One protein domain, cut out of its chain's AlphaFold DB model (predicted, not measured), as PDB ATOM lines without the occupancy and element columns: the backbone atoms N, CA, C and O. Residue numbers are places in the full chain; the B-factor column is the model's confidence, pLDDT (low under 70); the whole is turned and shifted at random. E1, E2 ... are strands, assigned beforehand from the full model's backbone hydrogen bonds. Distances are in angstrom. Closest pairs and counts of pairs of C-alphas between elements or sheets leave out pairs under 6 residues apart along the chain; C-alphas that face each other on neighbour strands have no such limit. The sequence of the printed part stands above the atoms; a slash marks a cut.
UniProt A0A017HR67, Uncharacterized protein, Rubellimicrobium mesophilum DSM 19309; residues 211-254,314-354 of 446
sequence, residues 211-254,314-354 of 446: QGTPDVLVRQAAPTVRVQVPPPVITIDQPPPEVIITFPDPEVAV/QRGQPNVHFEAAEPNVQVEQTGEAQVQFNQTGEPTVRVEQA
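Overview. This is residues 211 to 254 and 314 to 354 of the 446 residues of an uncharacterized protein of Rubellimicrobium mesophilum DSM 19309 (UniProt A0A017HR67). The printed part is a long, narrow ribbon in which two small sheets follow each other end to end, E6 E1 E4 E8 and then E2 E3 E7, with E5 making the tip beyond the first. The chain runs the length of both sheets through E1 and E2, folds back through E3 and E4, and after a cut repeats this course with E6, a long link, E7 and E8. Of the 85 printed residues, 43 are in eight named strands, E1 to E8 in order along the chain, with no named helix: the class is all strand. Both sheets are mixed. The whole is extended, a rod spanning 72 by 20 by 16 A, with a radius of gyration of the C-alphas of 20.1 A.

Arrangement. In the larger sheet, the inner strands E1, residues 215 to 220, and E4, residues 242 to 247, are antiparallel at 170 degrees; N 217 and O 244 are 2.9 A apart, within hydrogen-bond range. The edge strand E6, residues 319 to 324, is parallel to E1 at 12 degrees, with N 321 and O 216 at 2.8 A. The other edge strand E8, residues 348 to 353, is parallel to E4 at 18 degrees, with N 350 and O 243 at 2.8 A. From edge to edge the strands' lines turn by 39 degrees. In the second sheet, E3, residues 233 to 238, is parallel to E7, residues 338 to 343, at 22 degrees, with N 234 and O 338 at 2.8 A. E2, residues 224 to 226, and E3 meet only at a point. Residues 224 to 225 of E2 also pair, parallel, with residues 328 to 329. E5, residues 251 to 254, pairs with no named strand and is apart from E4.

Along the chain. E1 begins at C-alpha 215, (-26.237, 43.089, 0.257), and is 16.6 A long, as is E7. E6 measures 16.5 A, E4 16.4 A, E3 15.5 A and E5 10.2 A. E2 has three residues. E8, 16.7 A long, ends at C-alpha 353, (-33.961, 44.632, 7.449).

Size, cuts and confidence. The C-alphas of Val 254 and Thr 334, the two farthest apart, are 72.8 A apart. Residues 255 to 313 are cut out, and C-alphas 254 and 314 are 14.3 A apart across the cut. The link from E6 to E7, residues 325 to 337, is long. Mean pLDDT of the printed part is 70.6; 31 residues are under 70, among them residues 226 to 235 and 327 to 341.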
ATOM      1  N   GLN A 211     -23.582  53.818   8.131       73.88
ATOM      2  CA  GLN A 211     -24.445  53.004   7.277       73.88
ATOM      3  C   GLN A 211     -23.630  51.829   6.738       73.88
ATOM      4  O   GLN A 211     -22.783  52.005   5.853       73.88
ATOM      5  N   GLY A 212     -23.902  50.631   7.261       74.62
ATOM      6  CA  GLY A 212     -23.284  49.397   6.782       74.62
ATOM      7  C   GLY A 212     -23.573  49.126   5.299       74.62
ATOM      8  O   GLY A 212     -24.518  49.658   4.715       74.62
ATOM      9  N   THR A 213     -22.746  48.284   4.681       78.88
ATOM     10  CA  THR A 213     -22.946  47.837   3.297       78.88
ATOM     11  C   THR A 213     -24.259  47.052   3.164       78.88
ATOM     12  O   THR A 213     -24.449  46.097   3.915       78.88
ATOM     13  N   PRO A 214     -25.146  47.406   2.215       72.06
ATOM     14  CA  PRO A 214     -26.282  46.569   1.858       72.06
ATOM     15  C   PRO A 214     -25.849  45.432   0.922       72.06
ATOM     16  O   PRO A 214     -25.035  45.635   0.011       72.06
ATOM     17  N   ASP A 215     -26.439  44.257   1.116       78.06
ATOM     18  CA  ASP A 215     -26.237  43.089   0.257       78.06
ATOM     19  C   ASP A 215     -27.434  42.927  -0.693       78.06
ATOM     20  O   ASP A 215     -28.592  42.930  -0.266       78.06
ATOM     21  N   VAL A 216     -27.160  42.786  -1.992       79.56
ATOM     22  CA  VAL A 216     -28.170  42.595  -3.044       79.56
ATOM     23  C   VAL A 216     -27.991  41.217  -3.671       79.56
ATOM     24  O   VAL A 216     -26.968  40.946  -4.302       79.56
ATOM     25  N   LEU A 217     -29.002  40.360  -3.535       80.50
ATOM     26  CA  LEU A 217     -29.028  39.015  -4.100       80.50
ATOM     27  C   LEU A 217     -30.097  38.922  -5.194       80.50
ATOM     28  O   LEU A 217     -31.290  39.061  -4.927       80.50
ATOM     29  N   VAL A 218     -29.666  38.654  -6.428       83.69
ATOM     30  CA  VAL A 218     -30.556  38.446  -7.580       83.69
ATOM     31  C   VAL A 218     -30.620  36.959  -7.907       83.69
ATOM     32  O   VAL A 218     -29.597  36.359  -8.244       83.69
ATOM     33  N   ARG A 219     -31.821  36.376  -7.851       76.06
ATOM     34  CA  ARG A 219     -32.077  34.962  -8.159       76.06
ATOM     35  C   ARG A 219     -32.857  34.813  -9.457       76.06
ATOM     36  O   ARG A 219     -33.916  35.415  -9.633       76.06
ATOM     37  N   GLN A 220     -32.339  33.980 -10.359       77.00
ATOM     38  CA  GLN A 220     -32.984  33.642 -11.627       77.00
ATOM     39  C   GLN A 220     -33.177  32.128 -11.740       77.00
ATOM     40  O   GLN A 220     -32.212  31.362 -11.803       77.00
ATOM     41  N   ALA A 221     -34.440  31.699 -11.779       70.38
ATOM     42  CA  ALA A 221     -34.799  30.301 -11.982       70.38
ATOM     43  C   ALA A 221     -34.490  29.835 -13.419       70.38
ATOM     44  O   ALA A 221     -34.515  30.619 -14.369       70.38
ATOM     45  N   ALA A 222     -34.201  28.540 -13.577       74.88
ATOM     46  CA  ALA A 222     -33.766  27.968 -14.848       74.88
ATOM     47  C   ALA A 222     -34.870  28.054 -15.923       74.88
ATOM     48  O   ALA A 222     -35.979  27.558 -15.692       74.88
ATOM     49  N   PRO A 223     -34.588  28.598 -17.122       68.44
ATOM     50  CA  PRO A 223     -35.556  28.597 -18.210       68.44
ATOM     51  C   PRO A 223     -35.769  27.168 -18.730       68.44
ATOM     52  O   PRO A 223     -34.823  26.389 -18.897       68.44
ATOM     53  N   THR A 224     -37.028  26.829 -19.005       71.81
ATOM     54  CA  THR A 224     -37.429  25.512 -19.521       71.81
ATOM     55  C   THR A 224     -37.777  25.621 -20.999       71.81
ATOM     56  O   THR A 224     -38.763  26.263 -21.355       71.81
ATOM     57  N   VAL A 225     -37.014  24.954 -21.868       70.75
ATOM     58  CA  VAL A 225     -37.283  24.944 -23.315       70.75
ATOM     59  C   VAL A 225     -38.024  23.663 -23.695       70.75
ATOM     60  O   VAL A 225     -37.507  22.562 -23.501       70.75
ATOM     61  N   ARG A 226     -39.228  23.803 -24.263       62.25
ATOM     62  CA  ARG A 226     -40.023  22.688 -24.805       62.25
ATOM     63  C   ARG A 226     -40.190  22.854 -26.312       62.25
ATOM     64  O   ARG A 226     -40.597  23.914 -26.774       62.25
ATOM     65  N   VAL A 227     -39.903  21.795 -27.065       54.62
ATOM     66  CA  VAL A 227     -40.037  21.760 -28.527       54.62
ATOM     67  C   VAL A 227     -41.112  20.743 -28.898       54.62
ATOM     68  O   VAL A 227     -41.005  19.576 -28.537       54.62
ATOM     69  N   GLN A 228     -42.142  21.182 -29.620       44.72
ATOM     70  CA  GLN A 228     -43.217  20.346 -30.158       44.72
ATOM     71  C   GLN A 228     -43.500  20.758 -31.611       44.72
ATOM     72  O   GLN A 228     -43.384  21.927 -31.972       44.72
ATOM     73  N   VAL A 229     -43.815  19.781 -32.463       45.09
ATOM     74  CA  VAL A 229     -43.919  19.927 -33.929       45.09
ATOM     75  C   VAL A 229     -45.298  19.395 -34.338       45.09
ATOM     76  O   VAL A 229     -45.614  18.278 -33.921       45.09
ATOM     77  N   PRO A 230     -46.147  20.131 -35.097       43.75
ATOM     78  CA  PRO A 230     -45.818  21.070 -36.186       43.75
ATOM     79  C   PRO A 230     -46.473  22.471 -36.060       43.75
ATOM     80  O   PRO A 230     -47.303  22.676 -35.180       43.75
ATOM     81  N   PRO A 231     -46.285  23.363 -37.058       50.16
ATOM     82  CA  PRO A 231     -45.003  23.991 -37.409       50.16
ATOM     83  C   PRO A 231     -44.290  24.593 -36.175       50.16
ATOM     84  O   PRO A 231     -44.946  24.931 -35.194       50.16
ATOM     85  N   PRO A 232     -42.953  24.719 -36.196       53.94
ATOM     86  CA  PRO A 232     -42.157  25.032 -35.006       53.94
ATOM     87  C   PRO A 232     -42.360  26.462 -34.478       53.94
ATOM     88  O   PRO A 232     -41.749  27.413 -34.969       53.94
ATOM     89  N   VAL A 233     -43.153  26.579 -33.410       56.62
ATOM     90  CA  VAL A 233     -43.161  27.730 -32.499       56.62
ATOM     91  C   VAL A 233     -42.258  27.388 -31.313       56.62
ATOM     92  O   VAL A 233     -42.594  26.533 -30.496       56.62
ATOM     93  N   ILE A 234     -41.093  28.030 -31.225       60.50
ATOM     94  CA  ILE A 234     -40.229  27.950 -30.045       60.50
ATOM     95  C   ILE A 234     -40.800  28.910 -29.004       60.50
ATOM     96  O   ILE A 234     -40.603  30.117 -29.123       60.50
ATOM     97  N   THR A 235     -41.477  28.373 -27.991       67.88
ATOM     98  CA  THR A 235     -41.914  29.148 -26.826       67.88
ATOM     99  C   THR A 235     -40.800  29.181 -25.787       67.88
ATOM    100  O   THR A 235     -40.419  28.142 -25.243       67.88
ATOM    101  N   ILE A 236     -40.289  30.376 -25.501       74.00
ATOM    102  CA  ILE A 236     -39.367  30.628 -24.390       74.00
ATOM    103  C   ILE A 236     -40.200  31.192 -23.242       74.00
ATOM    104  O   ILE A 236     -40.698  32.308 -23.360       74.00
ATOM    105  N   ASP A 237     -40.357  30.417 -22.170       73.38
ATOM    106  CA  ASP A 237     -41.022  30.847 -20.936       73.38
ATOM    107  C   ASP A 237     -39.950  31.245 -19.912       73.38
ATOM    108  O   ASP A 237     -39.083  30.431 -19.566       73.38
ATOM    109  N   GLN A 238     -39.960  32.513 -19.494       74.50
ATOM    110  CA  GLN A 238     -39.009  33.054 -18.523       74.50
ATOM    111  C   GLN A 238     -39.753  33.470 -17.243       74.50
ATOM    112  O   GLN A 238     -40.521  34.435 -17.298       74.50
ATOM    113  N   PRO A 239     -39.503  32.801 -16.098       72.69
ATOM    114  CA  PRO A 239     -40.087  33.198 -14.821       72.69
ATOM    115  C   PRO A 239     -39.542  34.563 -14.364       72.69
ATOM    116  O   PRO A 239     -38.417  34.929 -14.731       72.69
ATOM    117  N   PRO A 240     -40.302  35.318 -13.551       76.94
ATOM    118  CA  PRO A 240     -39.862  36.614 -13.052       76.94
ATOM    119  C   PRO A 240     -38.635  36.461 -12.135       76.94
ATOM    120  O   PRO A 240     -38.544  35.480 -11.392       76.94
ATOM    121  N   PRO A 241     -37.681  37.409 -12.162       74.31
ATOM    122  CA  PRO A 241     -36.549  37.389 -11.247       74.31
ATOM    123  C   PRO A 241     -36.983  37.799  -9.834       74.31
ATOM    124  O   PRO A 241     -37.827  38.684  -9.657       74.31
ATOM    125  N   GLU A 242     -36.348  37.195  -8.833       77.38
ATOM    126  CA  GLU A 242     -36.461  37.603  -7.431       77.38
ATOM    127  C   GLU A 242     -35.244  38.458  -7.057       77.38
ATOM    128  O   GLU A 242     -34.096  38.054  -7.272       77.38
ATOM    129  N   VAL A 243     -35.488  39.643  -6.497       82.88
ATOM    130  CA  VAL A 243     -34.442  40.551  -6.003       82.88
ATOM    131  C   VAL A 243     -34.618  40.720  -4.503       82.88
ATOM    132  O   VAL A 243     -35.624  41.273  -4.058       82.88
ATOM    133  N   ILE A 244     -33.640  40.257  -3.729       81.31
ATOM    134  CA  ILE A 244     -33.606  40.396  -2.271       81.31
ATOM    135  C   ILE A 244     -32.571  41.469  -1.924       81.31
ATOM    136  O   ILE A 244     -31.409  41.362  -2.319       81.31
ATOM    137  N   ILE A 245     -33.001  42.507  -1.209       84.00
ATOM    138  CA  ILE A 245     -32.144  43.602  -0.737       84.00
ATOM    139  C   ILE A 245     -32.121  43.560   0.787       84.00
ATOM    140  O   ILE A 245     -33.159  43.781   1.415       84.00
ATOM    141  N   THR A 246     -30.952  43.313   1.371       80.81
ATOM    142  CA  THR A 246     -30.779  43.233   2.826       80.81
ATOM    143  C   THR A 246     -30.068  44.476   3.349       80.81
ATOM    144  O   THR A 246     -28.935  44.763   2.957       80.81
ATOM    145  N   PHE A 247     -30.720  45.204   4.259       79.88
ATOM    146  CA  PHE A 247     -30.168  46.396   4.905       79.88
ATOM    147  C   PHE A 247     -29.724  46.106   6.351       79.88
ATOM    148  O   PHE A 247     -30.538  45.619   7.146       79.88
ATOM    149  N   PRO A 248     -28.470  46.427   6.729       76.81
ATOM    150  CA  PRO A 248     -28.053  46.458   8.129       76.81
ATOM    151  C   PRO A 248     -28.661  47.669   8.856       76.81
ATOM    152  O   PRO A 248     -28.901  48.710   8.244       76.81
ATOM    153  N   ASP A 249     -28.879  47.549  10.169       80.50
ATOM    154  CA  ASP A 249     -29.363  48.670  10.982       80.50
ATOM    155  C   ASP A 249     -28.319  49.808  11.053       80.50
ATOM    156  O   ASP A 249     -27.128  49.536  11.235       80.50
ATOM    157  N   PRO A 250     -28.729  51.084  10.914       67.81
ATOM    158  CA  PRO A 250     -27.818  52.222  10.990       67.81
ATOM    159  C   PRO A 250     -27.440  52.544  12.441       67.81
ATOM    160  O   PRO A 250     -28.306  52.668  13.309       67.81
ATOM    161  N   GLU A 251     -26.151  52.774  12.696       77.38
ATOM    162  CA  GLU A 251     -25.674  53.248  13.999       77.38
ATOM    163  C   GLU A 251     -25.577  54.782  13.995       77.38
ATOM    164  O   GLU A 251     -24.973  55.382  13.101       77.38
ATOM    165  N   VAL A 252     -26.195  55.427  14.991       85.00
ATOM    166  CA  VAL A 252     -26.234  56.891  15.133       85.00
ATOM    167  C   VAL A 252     -25.677  57.284  16.495       85.00
ATOM    168  O   VAL A 252     -26.282  56.996  17.529       85.00
ATOM    169  N   ALA A 253     -24.546  57.986  16.493       77.88
ATOM    170  CA  ALA A 253     -23.918  58.529  17.689       77.88
ATOM    171  C   ALA A 253     -24.028  60.061  17.694       77.88
ATOM    172  O   ALA A 253     -23.599  60.732  16.753       77.88
ATOM    173  N   VAL A 254     -24.580  60.619  18.773       85.50
ATOM    174  CA  VAL A 254     -24.732  62.069  18.967       85.50
ATOM    175  C   VAL A 254     -23.985  62.479  20.230       85.50
ATOM    176  O   VAL A 254     -24.239  61.940  21.306       85.50
ATOM    177  N   GLN A 314     -20.731  57.997   7.110       82.06
ATOM    178  CA  GLN A 314     -19.927  56.915   6.549       82.06
ATOM    179  C   GLN A 314     -20.877  55.907   5.895       82.06
ATOM    180  O   GLN A 314     -21.792  55.405   6.547       82.06
ATOM    181  N   ARG A 315     -20.692  55.633   4.597       81.25
ATOM    182  CA  ARG A 315     -21.566  54.751   3.809       81.25
ATOM    183  C   ARG A 315     -20.772  53.623   3.157       81.25
ATOM    184  O   ARG A 315     -19.844  53.886   2.392       81.25
ATOM    185  N   GLY A 316     -21.179  52.383   3.415       78.44
ATOM    186  CA  GLY A 316     -20.670  51.200   2.722       78.44
ATOM    187  C   GLY A 316     -21.063  51.158   1.238       78.44
ATOM    188  O   GLY A 316     -22.144  51.597   0.848       78.44
ATOM    189  N   GLN A 317     -20.183  50.611   0.396       78.81
ATOM    190  CA  GLN A 317     -20.512  50.289  -0.999       78.81
ATOM    191  C   GLN A 317     -21.384  49.022  -1.039       78.81
ATOM    192  O   GLN A 317     -21.102  48.116  -0.256       78.81
ATOM    193  N   PRO A 318     -22.403  48.924  -1.913       73.50
ATOM    194  CA  PRO A 318     -23.262  47.742  -2.007       73.50
ATOM    195  C   PRO A 318     -22.503  46.519  -2.541       73.50
ATOM    196  O   PRO A 318     -21.762  46.629  -3.520       73.50
ATOM    197  N   ASN A 319     -22.750  45.344  -1.961       81.38
ATOM    198  CA  ASN A 319     -22.356  44.072  -2.569       81.38
ATOM    199  C   ASN A 319     -23.482  43.585  -3.488       81.38
ATOM    200  O   ASN A 319     -24.648  43.610  -3.099       81.38
ATOM    201  N   VAL A 320     -23.146  43.095  -4.683       84.69
ATOM    202  CA  VAL A 320     -24.134  42.536  -5.620       84.69
ATOM    203  C   VAL A 320     -23.750  41.107  -5.985       84.69
ATOM    204  O   VAL A 320     -22.655  40.864  -6.497       84.69
ATOM    205  N   HIS A 321     -24.656  40.165  -5.732       80.25
ATOM    206  CA  HIS A 321     -24.502  38.751  -6.054       80.25
ATOM    207  C   HIS A 321     -25.587  38.292  -7.035       80.25
ATOM    208  O   HIS A 321     -26.766  38.613  -6.880       80.25
ATOM    209  N   PHE A 322     -25.181  37.526  -8.049       79.62
ATOM    210  CA  PHE A 322     -26.053  37.037  -9.117       79.62
ATOM    211  C   PHE A 322     -26.046  35.505  -9.134       79.62
ATOM    212  O   PHE A 322     -25.039  34.893  -9.486       79.62
ATOM    213  N   GLU A 323     -27.180  34.891  -8.798       80.38
ATOM    214  CA  GLU A 323     -27.397  33.444  -8.882       80.38
ATOM    215  C   GLU A 323     -28.272  33.133 -10.106       80.38
ATOM    216  O   GLU A 323     -29.496  33.289 -10.078       80.38
ATOM    217  N   ALA A 324     -27.636  32.699 -11.198       74.88
ATOM    218  CA  ALA A 324     -28.301  32.290 -12.434       74.88
ATOM    219  C   ALA A 324     -28.243  30.765 -12.610       74.88
ATOM    220  O   ALA A 324     -27.164  30.174 -12.578       74.88
ATOM    221  N   ALA A 325     -29.399  30.130 -12.809       72.69
ATOM    222  CA  ALA A 325     -29.494  28.685 -13.014       72.69
ATOM    223  C   ALA A 325     -29.369  28.279 -14.499       72.69
ATOM    224  O   ALA A 325     -29.817  28.987 -15.402       72.69
ATOM    225  N   GLU A 326     -28.776  27.109 -14.756       72.25
ATOM    226  CA  GLU A 326     -28.484  26.630 -16.115       72.25
ATOM    227  C   GLU A 326     -29.751  26.215 -16.904       72.25
ATOM    228  O   GLU A 326     -30.660  25.584 -16.349       72.25
ATOM    229  N   PRO A 327     -29.829  26.524 -18.215       62.62
ATOM    230  CA  PRO A 327     -31.006  26.252 -19.039       62.62
ATOM    231  C   PRO A 327     -31.205  24.754 -19.302       62.62
ATOM    232  O   PRO A 327     -30.300  24.059 -19.765       62.62
ATOM    233  N   ASN A 328     -32.430  24.259 -19.105       62.09
ATOM    234  CA  ASN A 328     -32.788  22.880 -19.448       62.09
ATOM    235  C   ASN A 328     -33.376  22.820 -20.864       62.09
ATOM    236  O   ASN A 328     -34.508  23.250 -21.102       62.09
ATOM    237  N   VAL A 329     -32.600  22.274 -21.807       59.97
ATOM    238  CA  VAL A 329     -32.944  22.230 -23.237       59.97
ATOM    239  C   VAL A 329     -33.155  20.788 -23.702       59.97
ATOM    240  O   VAL A 329     -32.227  19.982 -23.697       59.97
ATOM    241  N   GLN A 330     -34.374  20.470 -24.142       53.56
ATOM    242  CA  GLN A 330     -34.737  19.171 -24.719       53.56
ATOM    243  C   GLN A 330     -35.157  19.381 -26.182       53.56
ATOM    244  O   GLN A 330     -36.036  20.195 -26.459       53.56
ATOM    245  N   VAL A 331     -34.504  18.688 -27.123       51.94
ATOM    246  CA  VAL A 331     -34.675  18.914 -28.572       51.94
ATOM    247  C   VAL A 331     -34.961  17.606 -29.302       51.94
ATOM    248  O   VAL A 331     -34.122  16.710 -29.324       51.94
ATOM    249  N   GLU A 332     -36.094  17.553 -29.997       56.62
ATOM    250  CA  GLU A 332     -36.391  16.572 -31.045       56.62
ATOM    251  C   GLU A 332     -36.580  17.338 -32.366       56.62
ATOM    252  O   GLU A 332     -37.296  18.337 -32.413       56.62
ATOM    253  N   GLN A 333     -35.865  16.952 -33.430       48.00
ATOM    254  CA  GLN A 333     -35.566  17.861 -34.549       48.00
ATOM    255  C   GLN A 333     -36.100  17.377 -35.906       48.00
ATOM    256  O   GLN A 333     -35.778  16.270 -36.325       48.00
ATOM    257  N   THR A 334     -36.798  18.254 -36.643       43.41
ATOM    258  CA  THR A 334     -36.637  18.506 -38.100       43.41
ATOM    259  C   THR A 334     -37.431  19.768 -38.485       43.41
ATOM    260  O   THR A 334     -38.646  19.783 -38.313       43.41
ATOM    261  N   GLY A 335     -36.781  20.793 -39.054       55.19
ATOM    262  CA  GLY A 335     -37.446  21.975 -39.637       55.19
ATOM    263  C   GLY A 335     -36.970  23.330 -39.092       55.19
ATOM    264  O   GLY A 335     -36.498  23.426 -37.963       55.19
ATOM    265  N   GLU A 336     -37.079  24.371 -39.919       56.53
ATOM    266  CA  GLU A 336     -36.669  25.754 -39.620       56.53
ATOM    267  C   GLU A 336     -37.730  26.532 -38.814       56.53
ATOM    268  O   GLU A 336     -38.925  26.380 -39.054       56.53
ATOM    269  N   ALA A 337     -37.297  27.317 -37.816       55.62
ATOM    270  CA  ALA A 337     -38.121  27.677 -36.652       55.62
ATOM    271  C   ALA A 337     -38.540  29.156 -36.540       55.62
ATOM    272  O   ALA A 337     -37.754  30.059 -36.832       55.62
ATOM    273  N   GLN A 338     -39.748  29.402 -36.013       56.03
ATOM    274  CA  GLN A 338     -40.170  30.702 -35.474       56.03
ATOM    275  C   GLN A 338     -39.902  30.763 -33.958       56.03
ATOM    276  O   GLN A 338     -40.152  29.795 -33.244       56.03
ATOM    277  N   VAL A 339     -39.431  31.910 -33.455       63.09
ATOM    278  CA  VAL A 339     -39.167  32.142 -32.020       63.09
ATOM    279  C   VAL A 339     -40.221  33.074 -31.428       63.09
ATOM    280  O   VAL A 339     -40.471  34.144 -31.981       63.09
ATOM    281  N   GLN A 340     -40.803  32.685 -30.293       66.50
ATOM    282  CA  GLN A 340     -41.759  33.470 -29.518       66.50
ATOM    283  C   GLN A 340     -41.325  33.524 -28.044       66.50
ATOM    284  O   GLN A 340     -41.200  32.503 -27.370       66.50
ATOM    285  N   PHE A 341     -41.082  34.736 -27.548       63.62
ATOM    286  CA  PHE A 341     -40.750  34.989 -26.147       63.62
ATOM    287  C   PHE A 341     -42.022  35.286 -25.351       63.62
ATOM    288  O   PHE A 341     -42.751  36.217 -25.695       63.62
ATOM    289  N   ASN A 342     -42.243  34.534 -24.274       72.12
ATOM    290  CA  ASN A 342     -43.284  34.778 -23.284       72.12
ATOM    291  C   ASN A 342     -42.603  35.096 -21.943       72.12
ATOM    292  O   ASN A 342     -42.030  34.218 -21.301       72.12
ATOM    293  N   GLN A 343     -42.655  36.361 -21.529       69.19
ATOM    294  CA  GLN A 343     -42.201  36.782 -20.205       69.19
ATOM    295  C   GLN A 343     -43.410  36.795 -19.265       69.19
ATOM    296  O   GLN A 343     -44.364  37.544 -19.477       69.19
ATOM    297  N   THR A 344     -43.401  35.907 -18.273       59.75
ATOM    298  CA  THR A 344     -44.577  35.525 -17.479       59.75
ATOM    299  C   THR A 344     -44.516  36.100 -16.061       59.75
ATOM    300  O   THR A 344     -44.476  35.368 -15.078       59.75
ATOM    301  N   GLY A 345     -44.556  37.432 -15.951       65.88
ATOM    302  CA  GLY A 345     -44.764  38.135 -14.678       65.88
ATOM    303  C   GLY A 345     -43.881  39.363 -14.466       65.88
ATOM    304  O   GLY A 345     -42.932  39.611 -15.208       65.88
ATOM    305  N   GLU A 346     -44.207  40.124 -13.424       73.50
ATOM    306  CA  GLU A 346     -43.432  41.277 -12.958       73.50
ATOM    307  C   GLU A 346     -42.323  40.833 -11.982       73.50
ATOM    308  O   GLU A 346     -42.509  39.860 -11.242       73.50
ATOM    309  N   PRO A 347     -41.159  41.510 -11.958       73.00
ATOM    310  CA  PRO A 347     -40.070  41.181 -11.041       73.00
ATOM    311  C   PRO A 347     -40.500  41.380  -9.581       73.00
ATOM    312  O   PRO A 347     -41.020  42.433  -9.213       73.00
ATOM    313  N   THR A 348     -40.241  40.389  -8.726       78.38
ATOM    314  CA  THR A 348     -40.573  40.488  -7.297       78.38
ATOM    315  C   THR A 348     -39.386  41.060  -6.529       78.38
ATOM    316  O   THR A 348     -38.334  40.427  -6.429       78.38
ATOM    317  N   VAL A 349     -39.563  42.257  -5.968       83.12
ATOM    318  CA  VAL A 349     -38.568  42.920  -5.114       83.12
ATOM    319  C   VAL A 349     -38.950  42.721  -3.650       83.12
ATOM    320  O   VAL A 349     -40.035  43.115  -3.225       83.12
ATOM    321  N   ARG A 350     -38.047  42.128  -2.869       84.12
ATOM    322  CA  ARG A 350     -38.189  41.923  -1.426       84.12
ATOM    323  C   ARG A 350     -37.089  42.679  -0.692       84.12
ATOM    324  O   ARG A 350     -35.907  42.486  -0.956       84.12
ATOM    325  N   VAL A 351     -37.492  43.520   0.251       83.31
ATOM    326  CA  VAL A 351     -36.579  44.248   1.135       83.31
ATOM    327  C   VAL A 351     -36.611  43.601   2.513       83.31
ATOM    328  O   VAL A 351     -37.689  43.381   3.065       83.31
ATOM    329  N   GLU A 352     -35.439  43.298   3.065       81.88
ATOM    330  CA  GLU A 352     -35.272  42.715   4.395       81.88
ATOM    331  C   GLU A 352     -34.374  43.615   5.249       81.88
ATOM    332  O   GLU A 352     -33.322  44.069   4.801       81.88
ATOM    333  N   GLN A 353     -34.772  43.876   6.495       79.88
ATOM    334  CA  GLN A 353     -33.961  44.632   7.449       79.88
ATOM    335  C   GLN A 353     -33.438  43.701   8.543       79.88
ATOM    336  O   GLN A 353     -34.187  42.880   9.085       79.88
ATOM    337  N   ALA A 354     -32.153  43.839   8.879       65.25
ATOM    338  CA  ALA A 354     -31.397  42.951   9.764       65.25
ATOM    339  C   ALA A 354     -31.749  43.070  11.269       65.25
ATOM    340  O   ALA A 354     -30.870  43.044  12.124       65.25
TER     341      ALA A 354